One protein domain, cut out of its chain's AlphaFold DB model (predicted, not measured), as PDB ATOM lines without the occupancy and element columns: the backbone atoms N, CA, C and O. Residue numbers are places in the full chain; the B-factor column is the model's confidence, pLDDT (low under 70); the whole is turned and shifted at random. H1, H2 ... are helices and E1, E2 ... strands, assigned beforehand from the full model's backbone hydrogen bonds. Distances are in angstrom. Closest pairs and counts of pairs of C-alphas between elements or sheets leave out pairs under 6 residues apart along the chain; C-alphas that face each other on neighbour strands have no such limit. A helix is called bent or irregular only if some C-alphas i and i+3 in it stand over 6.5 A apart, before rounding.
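What this domain is: This is residues 121 to 165, 180 to 244 and 265 to 269 of the 276 residues of the protein "Hypothetical protein" of Helicotheca tamesis (UniProt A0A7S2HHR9). Helix H1 sits in the corner between two small three-stranded sheets, and the long, kinked helix H3 crosses it on the side away from the sheet of E1, E4 and E5. E1 runs on into a hairpin of E2 and E3 at another edge of the body, with the short H2 near it. The printed part has 115 residues with three named helices and eight named strands, in the order E1 E2 E3 H1 E4 E5 E6 E7 E8 H2 H3. The sheet E1 E4 E5 is mixed, the sheet E6 E7 E8 is antiparallel, and the class is mixed, helices and strands. The whole is compact, with a radius of gyration of the C-alphas of 14.2 A and spans of 42 by 34 by 23 A.

Where its parts are: E1, residues 121 to 123, begins at C-alpha 121 (192.666, 144.743, 137.275). E2 is residues 125 to 128 and E3 residues 135 to 138. H1, residues 141 to 152, is 16.2 A long. E4 is residues 157 to 160, E5 180 to 183, E6 188 to 190, E7 194 to 197 and E8 200 to 203. H2 is residues 209 to 212. H3, residues 220 to 244, is 34.4 A long and ends at C-alpha 244 (196.517, 160.524, 119.147); it has a kink of 55 degrees near residue 227 and is irregular, with C-alphas 221 and 224 9.5 A apart.

How they stand to each other: E1 and E4 are parallel, with N 160 and O 122 at 2.9 A, and E4 and E5 antiparallel, with N 159 and O 181 at 3.1 A. H1 is on this sheet, two layers with the helix on one face, at a height of 9.2 A, over E1 and E4 and along the strands. H1 is also on one face of the sheet E6 E7 E8, again two layers, at a height of 9.2 A, over E7 and E8; it runs only just slantwise to the strands, at 30.4 degrees to E7 on the local plane. E6, E7 and E8 form a meander, each strand the antiparallel neighbour of the one before, with N 196 and O 189 at 2.7 A and N 195 and O 202 at 2.8 A. The closest C-alphas of E5 and E8, those of Ile 183 and Ala 200, are 6.3 A apart. H3 touches H1 with residues 231 to 235 alone, at a steep tilt of 51 degrees, the same way; the closest C-alphas, those of Ser 145 and Leu 235, are 6.6 A apart. In the hairpin E2 and E3, N 138 and O 125 are 2.7 A apart. The closest C-alphas of E3 and H2, those of Cys 138 and Cys 210, are 5.5 A apart. In H1 every O i to N i+4 pair is within hydrogen-bond range, in H3 15 of 21, and H2 is too short for such a pair.

The domain as a whole: The C-alphas farthest apart, those of Thr 132 and Leu 244, are 46.0 A apart. Residues 166 to 179 and 245 to 264 are not printed; the C-alpha gaps are 16.1 A and 26.5 A. Of the links that are printed whole, none is long. The mean pLDDT of the printed part is 74.1, and residues under 70 include 212 to 227, 238 to 244 and 265 to 269.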
ATOM      1  N   SER A 121     192.068 145.699 136.350       72.62
ATOM      2  CA  SER A 121     192.666 144.743 137.275       72.62
ATOM      3  C   SER A 121     194.170 144.958 137.346       72.62
ATOM      4  O   SER A 121     194.857 144.904 136.323       72.62
ATOM      5  N   VAL A 122     194.689 145.149 138.552       77.69
ATOM      6  CA  VAL A 122     196.132 145.199 138.798       77.69
ATOM      7  C   VAL A 122     196.535 144.046 139.693       77.69
ATOM      8  O   VAL A 122     195.896 143.819 140.718       77.69
ATOM      9  N   SER A 123     197.612 143.361 139.317       77.38
ATOM     10  CA  SER A 123     198.279 142.371 140.160       77.38
ATOM     11  C   SER A 123     199.381 143.030 140.985       77.38
ATOM     12  O   SER A 123     200.209 143.772 140.445       77.38
ATOM     13  N   THR A 124     199.368 142.765 142.288       81.62
ATOM     14  CA  THR A 124     200.424 143.171 143.217       81.62
ATOM     15  C   THR A 124     201.608 142.212 143.129       81.62
ATOM     16  O   THR A 124     201.444 141.024 142.846       81.62
ATOM     17  N   ASN A 125     202.810 142.730 143.374       80.00
ATOM     18  CA  ASN A 125     203.970 141.897 143.678       80.00
ATOM     19  C   ASN A 125     204.105 141.777 145.196       80.00
ATOM     20  O   ASN A 125     203.787 142.719 145.910       80.00
ATOM     21  N   GLU A 126     204.596 140.655 145.696       82.12
ATOM     22  CA  GLU A 126     204.835 140.455 147.124       82.12
ATOM     23  C   GLU A 126     206.317 140.691 147.440       82.12
ATOM     24  O   GLU A 126     207.197 140.244 146.697       82.12
ATOM     25  N   LYS A 127     206.610 141.418 148.521       81.12
ATOM     26  CA  LYS A 127     207.970 141.566 149.056       81.12
ATOM     27  C   LYS A 127     207.952 141.406 150.567       81.12
ATOM     28  O   LYS A 127     206.970 141.736 151.209       81.12
ATOM     29  N   VAL A 128     209.050 140.923 151.136       82.06
ATOM     30  CA  VAL A 128     209.237 140.900 152.591       82.06
ATOM     31  C   VAL A 128     209.866 142.223 153.001       82.06
ATOM     32  O   VAL A 128     210.919 142.592 152.479       82.06
ATOM     33  N   ASP A 129     209.224 142.947 153.911       81.44
ATOM     34  CA  ASP A 129     209.810 144.137 154.516       81.44
ATOM     35  C   ASP A 129     211.015 143.719 155.378       81.44
ATOM     36  O   ASP A 129     210.851 142.965 156.342       81.44
ATOM     37  N   PRO A 130     212.237 144.198 155.073       80.38
ATOM     38  CA  PRO A 130     213.435 143.814 155.812       80.38
ATOM     39  C   PRO A 130     213.421 144.267 157.278       80.38
ATOM     40  O   PRO A 130     214.178 143.721 158.079       80.38
ATOM     41  N   LYS A 131     212.610 145.271 157.640       85.56
ATOM     42  CA  LYS A 131     212.548 145.797 159.013       85.56
ATOM     43  C   LYS A 131     211.589 145.000 159.888       85.56
ATOM     44  O   LYS A 131     211.909 144.722 161.040       85.56
ATOM     45  N   THR A 132     210.415 144.676 159.356       86.44
ATOM     46  CA  THR A 132     209.334 144.038 160.121       86.44
ATOM     47  C   THR A 132     209.252 142.531 159.901       86.44
ATOM     48  O   THR A 132     208.673 141.834 160.728       86.44
ATOM     49  N   GLY A 133     209.828 142.011 158.811       84.88
ATOM     50  CA  GLY A 133     209.673 140.616 158.394       84.88
ATOM     51  C   GLY A 133     208.289 140.295 157.819       84.88
ATOM     52  O   GLY A 133     208.036 139.146 157.466       84.88
ATOM     53  N   ASN A 134     207.403 141.291 157.709       83.31
ATOM     54  CA  ASN A 134     206.056 141.119 157.180       83.31
ATOM     55  C   ASN A 134     206.050 141.173 155.652       83.31
ATOM     56  O   ASN A 134     206.844 141.883 155.030       83.31
ATOM     57  N   PHE A 135     205.109 140.457 155.041       79.56
ATOM     58  CA  PHE A 135     204.861 140.550 153.610       79.56
ATOM     59  C   PHE A 135     204.096 141.836 153.296       79.56
ATOM     60  O   PHE A 135     202.997 142.069 153.796       79.56
ATOM     61  N   ILE A 136     204.690 142.670 152.453       82.19
ATOM     62  CA  ILE A 136     204.109 143.893 151.914       82.19
ATOM     63  C   ILE A 136     203.733 143.670 150.452       82.19
ATOM     64  O   ILE A 136     204.470 143.068 149.663       82.19
ATOM     65  N   GLN A 137     202.558 144.165 150.080       84.19
ATOM     66  CA  GLN A 137     202.082 144.109 148.704       84.19
ATOM     67  C   GLN A 137     202.508 145.362 147.989       84.19
ATOM     68  O   GLN A 137     202.261 146.446 148.483       84.19
ATOM     69  N   CYS A 138     203.111 145.196 146.828       85.88
ATOM     70  CA  CYS A 138     203.890 146.195 146.139       85.88
ATOM     71  C   CYS A 138     203.256 146.484 144.759       85.88
ATOM     72  O   CYS A 138     203.286 145.640 143.860       85.88
ATOM     73  N   LEU A 139     202.684 147.685 144.584       86.94
ATOM     74  CA  LEU A 139     202.043 148.167 143.337       86.94
ATOM     75  C   LEU A 139     202.868 149.191 142.565       86.94
ATOM     76  O   LEU A 139     203.212 150.229 143.122       86.94
ATOM     77  N   SER A 140     203.100 148.997 141.268       83.25
ATOM     78  CA  SER A 140     203.886 149.974 140.501       83.25
ATOM     79  C   SER A 140     203.213 151.308 140.268       83.25
ATOM     80  O   SER A 140     202.003 151.394 140.119       83.25
ATOM     81  N   LEU A 141     204.012 152.373 140.188       80.19
ATOM     82  CA  LEU A 141     203.539 153.741 139.968       80.19
ATOM     83  C   LEU A 141     202.755 153.858 138.652       80.19
ATOM     84  O   LEU A 141     201.730 154.537 138.582       80.19
ATOM     85  N   SER A 142     203.181 153.125 137.620       78.50
ATOM     86  CA  SER A 142     202.423 152.957 136.374       78.50
ATOM     87  C   SER A 142     201.064 152.289 136.618       78.50
ATOM     88  O   SER A 142     200.033 152.764 136.144       78.50
ATOM     89  N   GLN A 143     201.016 151.230 137.428       85.81
ATOM     90  CA  GLN A 143     199.755 150.589 137.797       85.81
ATOM     91  C   GLN A 143     198.863 151.500 138.659       85.81
ATOM     92  O   GLN A 143     197.663 151.561 138.410       85.81
ATOM     93  N   ILE A 144     199.420 152.255 139.608       87.50
ATOM     94  CA  ILE A 144     198.686 153.184 140.485       87.50
ATOM     95  C   ILE A 144     198.117 154.353 139.690       87.50
ATOM     96  O   ILE A 144     196.959 154.715 139.874       87.50
ATOM     97  N   SER A 145     198.891 154.930 138.770       85.12
ATOM     98  CA  SER A 145     198.400 156.007 137.903       85.12
ATOM     99  C   SER A 145     197.265 155.522 137.001       85.12
ATOM    100  O   SER A 145     196.235 156.188 136.897       85.12
ATOM    101  N   ARG A 146     197.379 154.324 136.420       83.81
ATOM    102  CA  ARG A 146     196.281 153.712 135.656       83.81
ATOM    103  C   ARG A 146     195.068 153.396 136.530       83.81
ATOM    104  O   ARG A 146     193.941 153.599 136.077       83.81
ATOM    105  N   LEU A 147     195.279 152.959 137.771       87.44
ATOM    106  CA  LEU A 147     194.221 152.703 138.749       87.44
ATOM    107  C   LEU A 147     193.467 153.998 139.077       87.44
ATOM    108  O   LEU A 147     192.244 154.042 138.962       87.44
ATOM    109  N   TYR A 148     194.199 155.072 139.365       88.56
ATOM    110  CA  TYR A 148     193.669 156.410 139.627       88.56
ATOM    111  C   TYR A 148     192.876 156.968 138.430       88.56
ATOM    112  O   TYR A 148     191.751 157.453 138.572       88.56
ATOM    113  N   ILE A 149     193.423 156.855 137.214       85.12
ATOM    114  CA  ILE A 149     192.749 157.289 135.979       85.12
ATOM    115  C   ILE A 149     191.488 156.459 135.711       85.12
ATOM    116  O   ILE A 149     190.482 156.997 135.255       85.12
ATOM    117  N   SER A 150     191.527 155.150 135.950       84.75
ATOM    118  CA  SER A 150     190.371 154.278 135.714       84.75
ATOM    119  C   SER A 150     189.250 154.590 136.703       84.75
ATOM    120  O   SER A 150     188.098 154.758 136.307       84.75
ATOM    121  N   TYR A 151     189.604 154.783 137.971       87.19
ATOM    122  CA  TYR A 151     188.658 155.141 139.016       87.19
ATOM    123  C   TYR A 151     188.002 156.510 138.774       87.19
ATOM    124  O   TYR A 151     186.780 156.621 138.804       87.19
ATOM    125  N   SER A 152     188.782 157.542 138.429       81.25
ATOM    126  CA  SER A 152     188.242 158.881 138.108       81.25
ATOM    127  C   SER A 152     187.284 158.902 136.907       81.25
ATOM    128  O   SER A 152     186.490 159.830 136.769       81.25
ATOM    129  N   LYS A 153     187.305 157.872 136.049       82.12
ATOM    130  CA  LYS A 153     186.353 157.692 134.940       82.12
ATOM    131  C   LYS A 153     185.057 156.984 135.354       82.12
ATOM    132  O   LYS A 153     184.248 156.670 134.486       82.12
ATOM    133  N   GLY A 154     184.877 156.678 136.639       79.88
ATOM    134  CA  GLY A 154     183.754 155.880 137.139       79.88
ATOM    135  C   GLY A 154     183.848 154.400 136.757       79.88
ATOM    136  O   GLY A 154     182.844 153.692 136.774       79.88
ATOM    137  N   THR A 155     185.036 153.925 136.369       80.62
ATOM    138  CA  THR A 155     185.250 152.505 136.074       80.62
ATOM    139  C   THR A 155     185.502 151.762 137.382       80.62
ATOM    140  O   THR A 155     186.334 152.187 138.179       80.62
ATOM    141  N   GLN A 156     184.803 150.648 137.606       79.19
ATOM    142  CA  GLN A 156     185.009 149.816 138.793       79.19
ATOM    143  C   GLN A 156     186.440 149.270 138.799       79.19
ATOM    144  O   GLN A 156     186.808 148.506 137.916       79.19
ATOM    145  N   THR A 157     187.258 149.642 139.776       80.75
ATOM    146  CA  THR A 157     188.630 149.145 139.890       80.75
ATOM    147  C   THR A 157     188.691 147.949 140.836       80.75
ATOM    148  O   THR A 157     188.076 147.944 141.905       80.75
ATOM    149  N   LEU A 158     189.412 146.905 140.426       79.38
ATOM    150  CA  LEU A 158     189.564 145.665 141.188       79.38
ATOM    151  C   LEU A 158     191.054 145.430 141.419       79.38
ATOM    152  O   LEU A 158     191.836 145.384 140.469       79.38
ATOM    153  N   LEU A 159     191.460 145.287 142.676       78.38
ATOM    154  CA  LEU A 159     192.839 144.949 143.000       78.38
ATOM    155  C   LEU A 159     192.954 143.446 143.238       78.38
ATOM    156  O   LEU A 159     192.302 142.907 144.133       78.38
ATOM    157  N   HIS A 160     193.787 142.780 142.439       76.06
ATOM    158  CA  HIS A 160     194.112 141.375 142.634       76.06
ATOM    159  C   HIS A 160     195.372 141.273 143.474       76.06
ATOM    160  O   HIS A 160     196.487 141.540 143.020       76.06
ATOM    161  N   VAL A 161     195.156 140.864 144.711       75.31
ATOM    162  CA  VAL A 161     196.205 140.540 145.655       75.31
ATOM    163  C   VAL A 161     196.742 139.153 145.299       75.31
ATOM    164  O   VAL A 161     196.064 138.146 145.517       75.31
ATOM    165  N   ASN A 162     197.944 139.090 144.723       66.62
ATOM    166  CA  ASN A 162     198.590 137.810 144.454       66.62
ATOM    167  C   ASN A 162     199.197 137.291 145.760       66.62
ATOM    168  O   ASN A 162     200.260 137.739 146.174       66.62
ATOM    169  N   ASN A 163     198.482 136.401 146.448       61.59
ATOM    170  CA  ASN A 163     198.967 135.786 147.676       61.59
ATOM    171  C   ASN A 163     199.702 134.489 147.312       61.59
ATOM    172  O   ASN A 163     199.098 133.418 147.260       61.59
ATOM    173  N   THR A 164     200.985 134.594 146.967       54.22
ATOM    174  CA  THR A 164     201.800 133.435 146.562       54.22
ATOM    175  C   THR A 164     202.283 132.581 147.735       54.22
ATOM    176  O   THR A 164     202.892 131.537 147.511       54.22
ATOM    177  N   LEU A 165     201.993 132.983 148.975       50.31
ATOM    178  CA  LEU A 165     202.592 132.420 150.186       50.31
ATOM    179  C   LEU A 165     201.574 132.016 151.265       50.31
ATOM    180  O   LEU A 165     201.867 132.066 152.456       50.31
ATOM    181  N   VAL A 180     189.902 139.729 146.328       62.09
ATOM    182  CA  VAL A 180     189.718 140.854 145.414       62.09
ATOM    183  C   VAL A 180     189.246 142.034 146.241       62.09
ATOM    184  O   VAL A 180     188.109 142.054 146.717       62.09
ATOM    185  N   LEU A 181     190.113 143.029 146.403       73.56
ATOM    186  CA  LEU A 181     189.716 144.277 147.035       73.56
ATOM    187  C   LEU A 181     188.983 145.125 145.991       73.56
ATOM    188  O   LEU A 181     189.586 145.656 145.054       73.56
ATOM    189  N   SER A 182     187.660 145.225 146.135       77.31
ATOM    190  CA  SER A 182     186.869 146.189 145.372       77.31
ATOM    191  C   SER A 182     187.089 147.563 145.979       77.31
ATOM    192  O   SER A 182     186.629 147.834 147.086       77.31
ATOM    193  N   ILE A 183     187.735 148.446 145.229       78.25
ATOM    194  CA  ILE A 183     187.899 149.834 145.644       78.25
ATOM    195  C   ILE A 183     186.600 150.565 145.308       78.25
ATOM    196  O   ILE A 183     186.163 150.584 144.154       78.25
ATOM    197  N   ARG A 184     185.935 151.116 146.326       76.69
ATOM    198  CA  ARG A 184     184.710 151.913 146.171       76.69
ATOM    199  C   ARG A 184     184.871 153.232 146.908       76.69
ATOM    200  O   ARG A 184     185.435 153.274 147.996       76.69
ATOM    201  N   GLY A 185     184.332 154.291 146.331       77.00
ATOM    202  CA  GLY A 185     184.214 155.584 146.983       77.00
ATOM    203  C   GLY A 185     183.843 156.677 145.993       77.00
ATOM    204  O   GLY A 185     183.645 156.419 144.803       77.00
ATOM    205  N   ASP A 186     183.804 157.904 146.502       79.94
ATOM    206  CA  ASP A 186     183.337 159.066 145.740       79.94
ATOM    207  C   ASP A 186     184.480 159.972 145.269       79.94
ATOM    208  O   ASP A 186     184.282 160.862 144.444       79.94
ATOM    209  N   SER A 187     185.696 159.758 145.778       86.75
ATOM    210  CA  SER A 187     186.840 160.616 145.488       86.75
ATOM    211  C   SER A 187     188.127 159.827 145.282       86.75
ATOM    212  O   SER A 187     188.303 158.713 145.780       86.75
ATOM    213  N   ALA A 188     189.018 160.415 144.489       88.12
ATOM    214  CA  ALA A 188     190.416 160.039 144.422       88.12
ATOM    215  C   ALA A 188     191.237 161.308 144.637       88.12
ATOM    216  O   ALA A 188     190.957 162.349 144.040       88.12
ATOM    217  N   MET A 189     192.209 161.233 145.534       89.62
ATOM    218  CA  MET A 189     193.054 162.352 145.931       89.62
ATOM    219  C   MET A 189     194.489 161.856 145.997       89.62
ATOM    220  O   MET A 189     194.733 160.711 146.359       89.62
ATOM    221  N   TYR A 190     195.455 162.699 145.663       90.31
ATOM    222  CA  TYR A 190     196.861 162.356 145.835       90.31
ATOM    223  C   TYR A 190     197.595 163.506 146.521       90.31
ATOM    224  O   TYR A 190     197.266 164.676 146.320       90.31
ATOM    225  N   ASN A 191     198.569 163.150 147.348       88.69
ATOM    226  CA  ASN A 191     199.510 164.046 148.005       88.69
ATOM    227  C   ASN A 191     200.942 163.565 147.708       88.69
ATOM    228  O   ASN A 191     201.128 162.578 147.002       88.69
ATOM    229  N   ASP A 192     201.953 164.237 148.250       84.12
ATOM    230  CA  ASP A 192     203.364 163.918 148.026       84.12
ATOM    231  C   ASP A 192     203.767 162.542 148.587       84.12
ATOM    232  O   ASP A 192     204.731 161.942 148.120       84.12
ATOM    233  N   THR A 193     203.021 162.022 149.566       85.44
ATOM    234  CA  THR A 193     203.320 160.744 150.230       85.44
ATOM    235  C   THR A 193     202.256 159.675 150.040       85.44
ATOM    236  O   THR A 193     202.557 158.510 150.238       85.44
ATOM    237  N   HIS A 194     201.029 160.013 149.637       88.38
ATOM    238  CA  HIS A 194     199.940 159.033 149.553       88.38
ATOM    239  C   HIS A 194     199.040 159.282 148.346       88.38
ATOM    240  O   HIS A 194     198.738 160.425 148.003       88.38
ATOM    241  N   VAL A 195     198.540 158.202 147.751       89.62
ATOM    242  CA  VAL A 195     197.434 158.214 146.792       89.62
ATOM    243  C   VAL A 195     196.230 157.555 147.458       89.62
ATOM    244  O   VAL A 195     196.276 156.390 147.832       89.62
ATOM    245  N   SER A 196     195.148 158.304 147.618       90.12
ATOM    246  CA  SER A 196     193.866 157.804 148.101       90.12
ATOM    247  C   SER A 196     192.928 157.576 146.919       90.12
ATOM    248  O   SER A 196     192.717 158.470 146.096       90.12
ATOM    249  N   ILE A 197     192.376 156.370 146.810       89.44
ATOM    250  CA  ILE A 197     191.388 155.989 145.799       89.44
ATOM    251  C   ILE A 197     190.234 155.333 146.551       89.44
ATOM    252  O   ILE A 197     190.358 154.202 147.010       89.44
ATOM    253  N   GLY A 198     189.118 156.045 146.706       88.19
ATOM    254  CA  GLY A 198     187.991 155.575 147.506       88.19
ATOM    255  C   GLY A 198     188.397 155.269 148.945       88.19
ATOM    256  O   GLY A 198     188.870 156.147 149.660       88.19
ATOM    257  N   ASN A 199     188.212 154.019 149.362       83.62
ATOM    258  CA  ASN A 199     188.618 153.516 150.672       83.62
ATOM    259  C   ASN A 199     190.059 152.968 150.726       83.62
ATOM    260  O   ASN A 199     190.488 152.526 151.787       83.62
ATOM    261  N   ALA A 200     190.791 152.951 149.609       86.19
ATOM    262  CA  ALA A 200     192.160 152.448 149.556       86.19
ATOM    263  C   ALA A 200     193.174 153.593 149.675       86.19
ATOM    264  O   ALA A 200     193.077 154.595 148.964       86.19
ATOM    265  N   MET A 201     194.181 153.413 150.531       88.56
ATOM    266  CA  MET A 201     195.301 154.336 150.689       88.56
ATOM    267  C   MET A 201     196.607 153.643 150.297       88.56
ATOM    268  O   MET A 201     196.919 152.561 150.780       88.56
ATOM    269  N   ILE A 202     197.340 154.266 149.380       89.81
ATOM    270  CA  ILE A 202     198.531 153.739 148.712       89.81
ATOM    271  C   ILE A 202     199.696 154.664 149.091       89.81
ATOM    272  O   ILE A 202     199.728 155.812 148.647       89.81
ATOM    273  N   ASP A 203     200.625 154.198 149.929       88.94
ATOM    274  CA  ASP A 203     201.792 154.977 150.378       88.94
ATOM    275  C   ASP A 203     202.880 155.058 149.287       88.94
ATOM    276  O   ASP A 203     203.555 154.083 148.971       88.94
ATOM    277  N   ILE A 204     203.080 156.241 148.713       86.81
ATOM    278  CA  ILE A 204     204.110 156.529 147.702       86.81
ATOM    279  C   ILE A 204     205.338 157.239 148.294       86.81
ATOM    280  O   ILE A 204     206.129 157.814 147.546       86.81
ATOM    281  N   SER A 205     205.502 157.241 149.621       85.81
ATOM    282  CA  SER A 205     206.635 157.883 150.284       85.81
ATOM    283  C   SER A 205     207.983 157.298 149.825       85.81
ATOM    284  O   SER A 205     208.093 156.107 149.521       85.81
ATOM    285  N   PRO A 206     209.056 158.112 149.781       81.88
ATOM    286  CA  PRO A 206     210.384 157.638 149.379       81.88
ATOM    287  C   PRO A 206     210.980 156.624 150.366       81.88
ATOM    288  O   PRO A 206     211.894 155.882 150.011       81.88
ATOM    289  N   GLU A 207     210.464 156.591 151.595       83.50
ATOM    290  CA  GLU A 207     210.848 155.633 152.629       83.50
ATOM    291  C   GLU A 207     210.145 154.279 152.466       83.50
ATOM    292  O   GLU A 207     210.534 153.311 153.126       83.50
ATOM    293  N   ASN A 208     209.152 154.180 151.569       83.44
ATOM    294  CA  ASN A 208     208.429 152.943 151.346       83.44
ATOM    295  C   ASN A 208     209.390 151.859 150.798       83.44
ATOM    296  O   ASN A 208     210.030 152.062 149.755       83.44
ATOM    297  N   PRO A 209     209.499 150.685 151.448       81.25
ATOM    298  CA  PRO A 209     210.327 149.566 150.978       81.25
ATOM    299  C   PRO A 209     209.958 149.088 149.566       81.25
ATOM    300  O   PRO A 209     210.800 148.583 148.821       81.25
ATOM    301  N   CYS A 210     208.713 149.302 149.150       82.81
ATOM    302  CA  CYS A 210     208.297 149.032 147.792       82.81
ATOM    303  C   CYS A 210     208.913 150.041 146.775       82.81
ATOM    304  O   CYS A 210     209.172 149.685 145.623       82.81
ATOM    305  N   MET A 211     209.252 151.271 147.160       72.00
ATOM    306  CA  MET A 211     209.859 152.248 146.238       72.00
ATOM    307  C   MET A 211     211.365 152.028 146.048       72.00
ATOM    308  O   MET A 211     211.890 152.215 144.954       72.00
ATOM    309  N   THR A 212     212.063 151.571 147.087       65.88
ATOM    310  CA  THR A 212     213.527 151.387 147.073       65.88
ATOM    311  C   THR A 212     213.999 150.164 146.290       65.88
ATOM    312  O   THR A 212     215.139 150.117 145.837       65.88
ATOM    313  N   ALA A 213     213.134 149.168 146.111       58.69
ATOM    314  CA  ALA A 213     213.532 147.859 145.612       58.69
ATOM    315  C   ALA A 213     213.279 147.631 144.108       58.69
ATOM    316  O   ALA A 213     213.400 146.492 143.655       58.69
ATOM    317  N   LEU A 214     212.863 148.644 143.341       54.75
ATOM    318  CA  LEU A 214     212.607 148.502 141.894       54.75
ATOM    319  C   LEU A 214     213.317 149.536 141.018       54.75
ATOM    320  O   LEU A 214     213.522 149.276 139.836       54.75
ATOM    321  N   GLU A 215     213.781 150.640 141.595       55.59
ATOM    322  CA  GLU A 215     214.677 151.577 140.929       55.59
ATOM    323  C   GLU A 215     215.900 151.763 141.815       55.59
ATOM    324  O   GLU A 215     215.776 152.266 142.927       55.59
ATOM    325  N   GLY A 216     217.061 151.289 141.358       56.88
ATOM    326  CA  GLY A 216     218.299 151.277 142.139       56.88
ATOM    327  C   GLY A 216     218.703 152.636 142.732       56.88
ATOM    328  O   GLY A 216     218.066 153.664 142.516       56.88
ATOM    329  N   GLU A 217     219.825 152.656 143.454       54.34
ATOM    330  CA  GLU A 217     220.324 153.763 144.299       54.34
ATOM    331  C   GLU A 217     220.302 155.191 143.695       54.34
ATOM    332  O   GLU A 217     220.398 156.182 144.423       54.34
ATOM    333  N   ALA A 218     220.149 155.338 142.375       54.75
ATOM    334  CA  ALA A 218     219.943 156.616 141.698       54.75
ATOM    335  C   ALA A 218     218.637 157.341 142.101       54.75
ATOM    336  O   ALA A 218     218.569 158.566 141.978       54.75
ATOM    337  N   TYR A 219     217.621 156.626 142.601       57.44
ATOM    338  CA  TYR A 219     216.320 157.205 142.957       57.44
ATOM    339  C   TYR A 219     216.332 158.002 144.274       57.44
ATOM    340  O   TYR A 219     215.677 159.039 144.391       57.44
ATOM    341  N   GLN A 220     217.133 157.580 145.259       57.19
ATOM    342  CA  GLN A 220     217.091 158.135 146.620       57.19
ATOM    343  C   GLN A 220     217.613 159.577 146.747       57.19
ATOM    344  O   GLN A 220     217.268 160.267 147.703       57.19
ATOM    345  N   ARG A 221     218.426 160.074 145.806       57.78
ATOM    346  CA  ARG A 221     219.114 161.369 145.982       57.78
ATOM    347  C   ARG A 221     218.273 162.619 145.681       57.78
ATOM    348  O   ARG A 221     218.713 163.697 146.048       57.78
ATOM    349  N   ASN A 222     217.100 162.510 145.043       57.28
ATOM    350  CA  ASN A 222     216.279 163.669 144.620       57.28
ATOM    351  C   ASN A 222     214.752 163.400 144.688       57.28
ATOM    352  O   ASN A 222     214.004 163.808 143.798       57.28
ATOM    353  N   ALA A 223     214.288 162.638 145.681       58.50
ATOM    354  CA  ALA A 223     213.035 161.877 145.594       58.50
ATOM    355  C   ALA A 223     211.688 162.651 145.668       58.50
ATOM    356  O   ALA A 223     210.823 162.349 144.844       58.50
ATOM    357  N   PRO A 224     211.451 163.629 146.573       59.25
ATOM    358  CA  PRO A 224     210.085 164.117 146.812       59.25
ATOM    359  C   PRO A 224     209.516 164.921 145.632       59.25
ATOM    360  O   PRO A 224     208.448 164.593 145.115       59.25
ATOM    361  N   ASP A 225     210.273 165.888 145.107       62.94
ATOM    362  CA  ASP A 225     209.826 166.694 143.962       62.94
ATOM    363  C   ASP A 225     209.721 165.865 142.671       62.94
ATOM    364  O   ASP A 225     208.948 166.188 141.767       62.94
ATOM    365  N   ARG A 226     210.476 164.763 142.557       66.31
ATOM    366  CA  ARG A 226     210.434 163.893 141.375       66.31
ATOM    367  C   ARG A 226     209.236 162.955 141.363       66.31
ATOM    368  O   ARG A 226     208.701 162.754 140.280       66.31
ATOM    369  N   ILE A 227     208.784 162.416 142.497       67.00
ATOM    370  CA  ILE A 227     207.631 161.493 142.534       67.00
ATOM    371  C   ILE A 227     206.369 162.190 142.028       67.00
ATOM    372  O   ILE A 227     205.703 161.685 141.121       67.00
ATOM    373  N   ARG A 228     206.092 163.396 142.536       70.31
ATOM    374  CA  ARG A 228     204.962 164.207 142.078       70.31
ATOM    375  C   ARG A 228     205.055 164.509 140.585       70.31
ATOM    376  O   ARG A 228     204.084 164.302 139.862       70.31
ATOM    377  N   ASN A 229     206.226 164.935 140.113       77.44
ATOM    378  CA  ASN A 229     206.448 165.226 138.698       77.44
ATOM    379  C   ASN A 229     206.338 163.973 137.814       77.44
ATOM    380  O   ASN A 229     205.803 164.050 136.714       77.44
ATOM    381  N   LEU A 230     206.794 162.806 138.276       70.94
ATOM    382  CA  LEU A 230     206.680 161.534 137.560       70.94
ATOM    383  C   LEU A 230     205.235 161.053 137.493       70.94
ATOM    384  O   LEU A 230     204.799 160.617 136.428       70.94
ATOM    385  N   PHE A 231     204.489 161.167 138.593       73.44
ATOM    386  CA  PHE A 231     203.068 160.844 138.626       73.44
ATOM    387  C   PHE A 231     202.280 161.781 137.706       73.44
ATOM    388  O   PHE A 231     201.547 161.314 136.840       73.44
ATOM    389  N   GLN A 232     202.512 163.094 137.796       77.38
ATOM    390  CA  GLN A 232     201.912 164.081 136.895       77.38
ATOM    391  C   GLN A 232     202.294 163.844 135.430       77.38
ATOM    392  O   GLN A 232     201.440 163.946 134.554       77.38
ATOM    393  N   ARG A 233     203.542 163.460 135.148       77.81
ATOM    394  CA  ARG A 233     203.987 163.117 133.793       77.81
ATOM    395  C   ARG A 233     203.299 161.857 133.273       77.81
ATOM    396  O   ARG A 233     202.887 161.844 132.121       77.81
ATOM    397  N   HIS A 234     203.118 160.830 134.103       69.81
ATOM    398  CA  HIS A 234     202.354 159.636 133.724       69.81
ATOM    399  C   HIS A 234     200.874 159.955 133.494       69.81
ATOM    400  O   HIS A 234     200.292 159.453 132.531       69.81
ATOM    401  N   LEU A 235     200.277 160.824 134.318       73.88
ATOM    402  CA  LEU A 235     198.923 161.330 134.092       73.88
ATOM    403  C   LEU A 235     198.827 162.059 132.741       73.88
ATOM    404  O   LEU A 235     197.921 161.765 131.963       73.88
ATOM    405  N   ALA A 236     199.782 162.943 132.435       75.69
ATOM    406  CA  ALA A 236     199.819 163.711 131.192       75.69
ATOM    407  C   ALA A 236     200.026 162.823 129.950       75.69
ATOM    408  O   ALA A 236     199.233 162.891 129.016       75.69
ATOM    409  N   ILE A 237     201.017 161.921 129.964       71.75
ATOM    410  CA  ILE A 237     201.288 160.987 128.853       71.75
ATOM    411  C   ILE A 237     200.067 160.102 128.577       71.75
ATOM    412  O   ILE A 237     199.682 159.897 127.425       71.75
ATOM    413  N   THR A 238     199.414 159.602 129.629       62.97
ATOM    414  CA  THR A 238     198.226 158.746 129.481       62.97
ATOM    415  C   THR A 238     197.019 159.524 128.941       62.97
ATOM    416  O   THR A 238     196.162 158.948 128.267       62.97
ATOM    417  N   GLN A 239     196.929 160.831 129.209       61.78
ATOM    418  CA  GLN A 239     195.927 161.702 128.590       61.78
ATOM    419  C   GLN A 239     196.238 161.971 127.108       61.78
ATOM    420  O   GLN A 239     195.329 161.881 126.281       61.78
ATOM    421  N   GLU A 240     197.499 162.232 126.754       59.38
ATOM    422  CA  GLU A 240     197.918 162.548 125.378       59.38
ATOM    423  C   GLU A 240     197.842 161.359 124.415       59.38
ATOM    424  O   GLU A 240     197.352 161.519 123.293       59.38
ATOM    425  N   GLN A 241     198.215 160.143 124.841       54.25
ATOM    426  CA  GLN A 241     198.085 158.932 124.007       54.25
ATOM    427  C   GLN A 241     196.639 158.666 123.549       54.25
ATOM    428  O   GLN A 241     196.406 157.959 122.569       54.25
ATOM    429  N   ARG A 242     195.653 159.274 124.217       50.53
ATOM    430  CA  ARG A 242     194.233 159.187 123.868       50.53
ATOM    431  C   ARG A 242     193.805 160.173 122.781       50.53
ATOM    432  O   ARG A 242     192.861 159.887 122.054       50.53
ATOM    433  N   ILE A 243     194.474 161.323 122.680       45.84
ATOM    434  CA  ILE A 243     194.205 162.320 121.631       45.84
ATOM    435  C   ILE A 243     194.749 161.812 120.289       45.84
ATOM    436  O   ILE A 243     194.175 162.094 119.240       45.84
ATOM    437  N   LEU A 244     195.816 161.010 120.333       38.03
ATOM    438  CA  LEU A 244     196.517 160.524 119.147       38.03
ATOM    439  C   LEU A 244     196.147 159.101 118.705       38.03
ATOM    440  O   LEU A 244     196.581 158.697 117.630       38.03
ATOM    441  N   PHE A 265     207.957 150.336 139.686       39.62
ATOM    442  CA  PHE A 265     208.012 150.884 141.046       39.62
ATOM    443  C   PHE A 265     207.133 150.028 141.942       39.62
ATOM    444  O   PHE A 265     206.478 149.121 141.428       39.62
ATOM    445  N   SER A 266     207.096 150.261 143.252       35.06
ATOM    446  CA  SER A 266     206.078 149.611 144.063       35.06
ATOM    447  C   SER A 266     205.563 150.428 145.249       35.06
ATOM    448  O   SER A 266     206.289 151.260 145.772       35.06
ATOM    449  N   VAL A 267     204.354 150.119 145.729       38.62
ATOM    450  CA  VAL A 267     203.721 150.712 146.921       38.62
ATOM    451  C   VAL A 267     203.128 149.662 147.841       38.62
ATOM    452  O   VAL A 267     202.393 148.822 147.332       38.62
ATOM    453  N   SER A 268     203.391 149.812 149.144       35.44
ATOM    454  CA  SER A 268     202.782 149.084 150.267       35.44
ATOM    455  C   SER A 268     201.329 149.509 150.539       35.44
ATOM    456  O   SER A 268     201.021 150.703 150.569       35.44
ATOM    457  N   LEU A 269     200.446 148.534 150.767       41.16
ATOM    458  CA  LEU A 269     199.078 148.732 151.256       41.16
ATOM    459  C   LEU A 269     199.016 148.351 152.736       41.16
ATOM    460  O   LEU A 269     199.207 147.185 153.072       41.16
TER     461      LEU A 269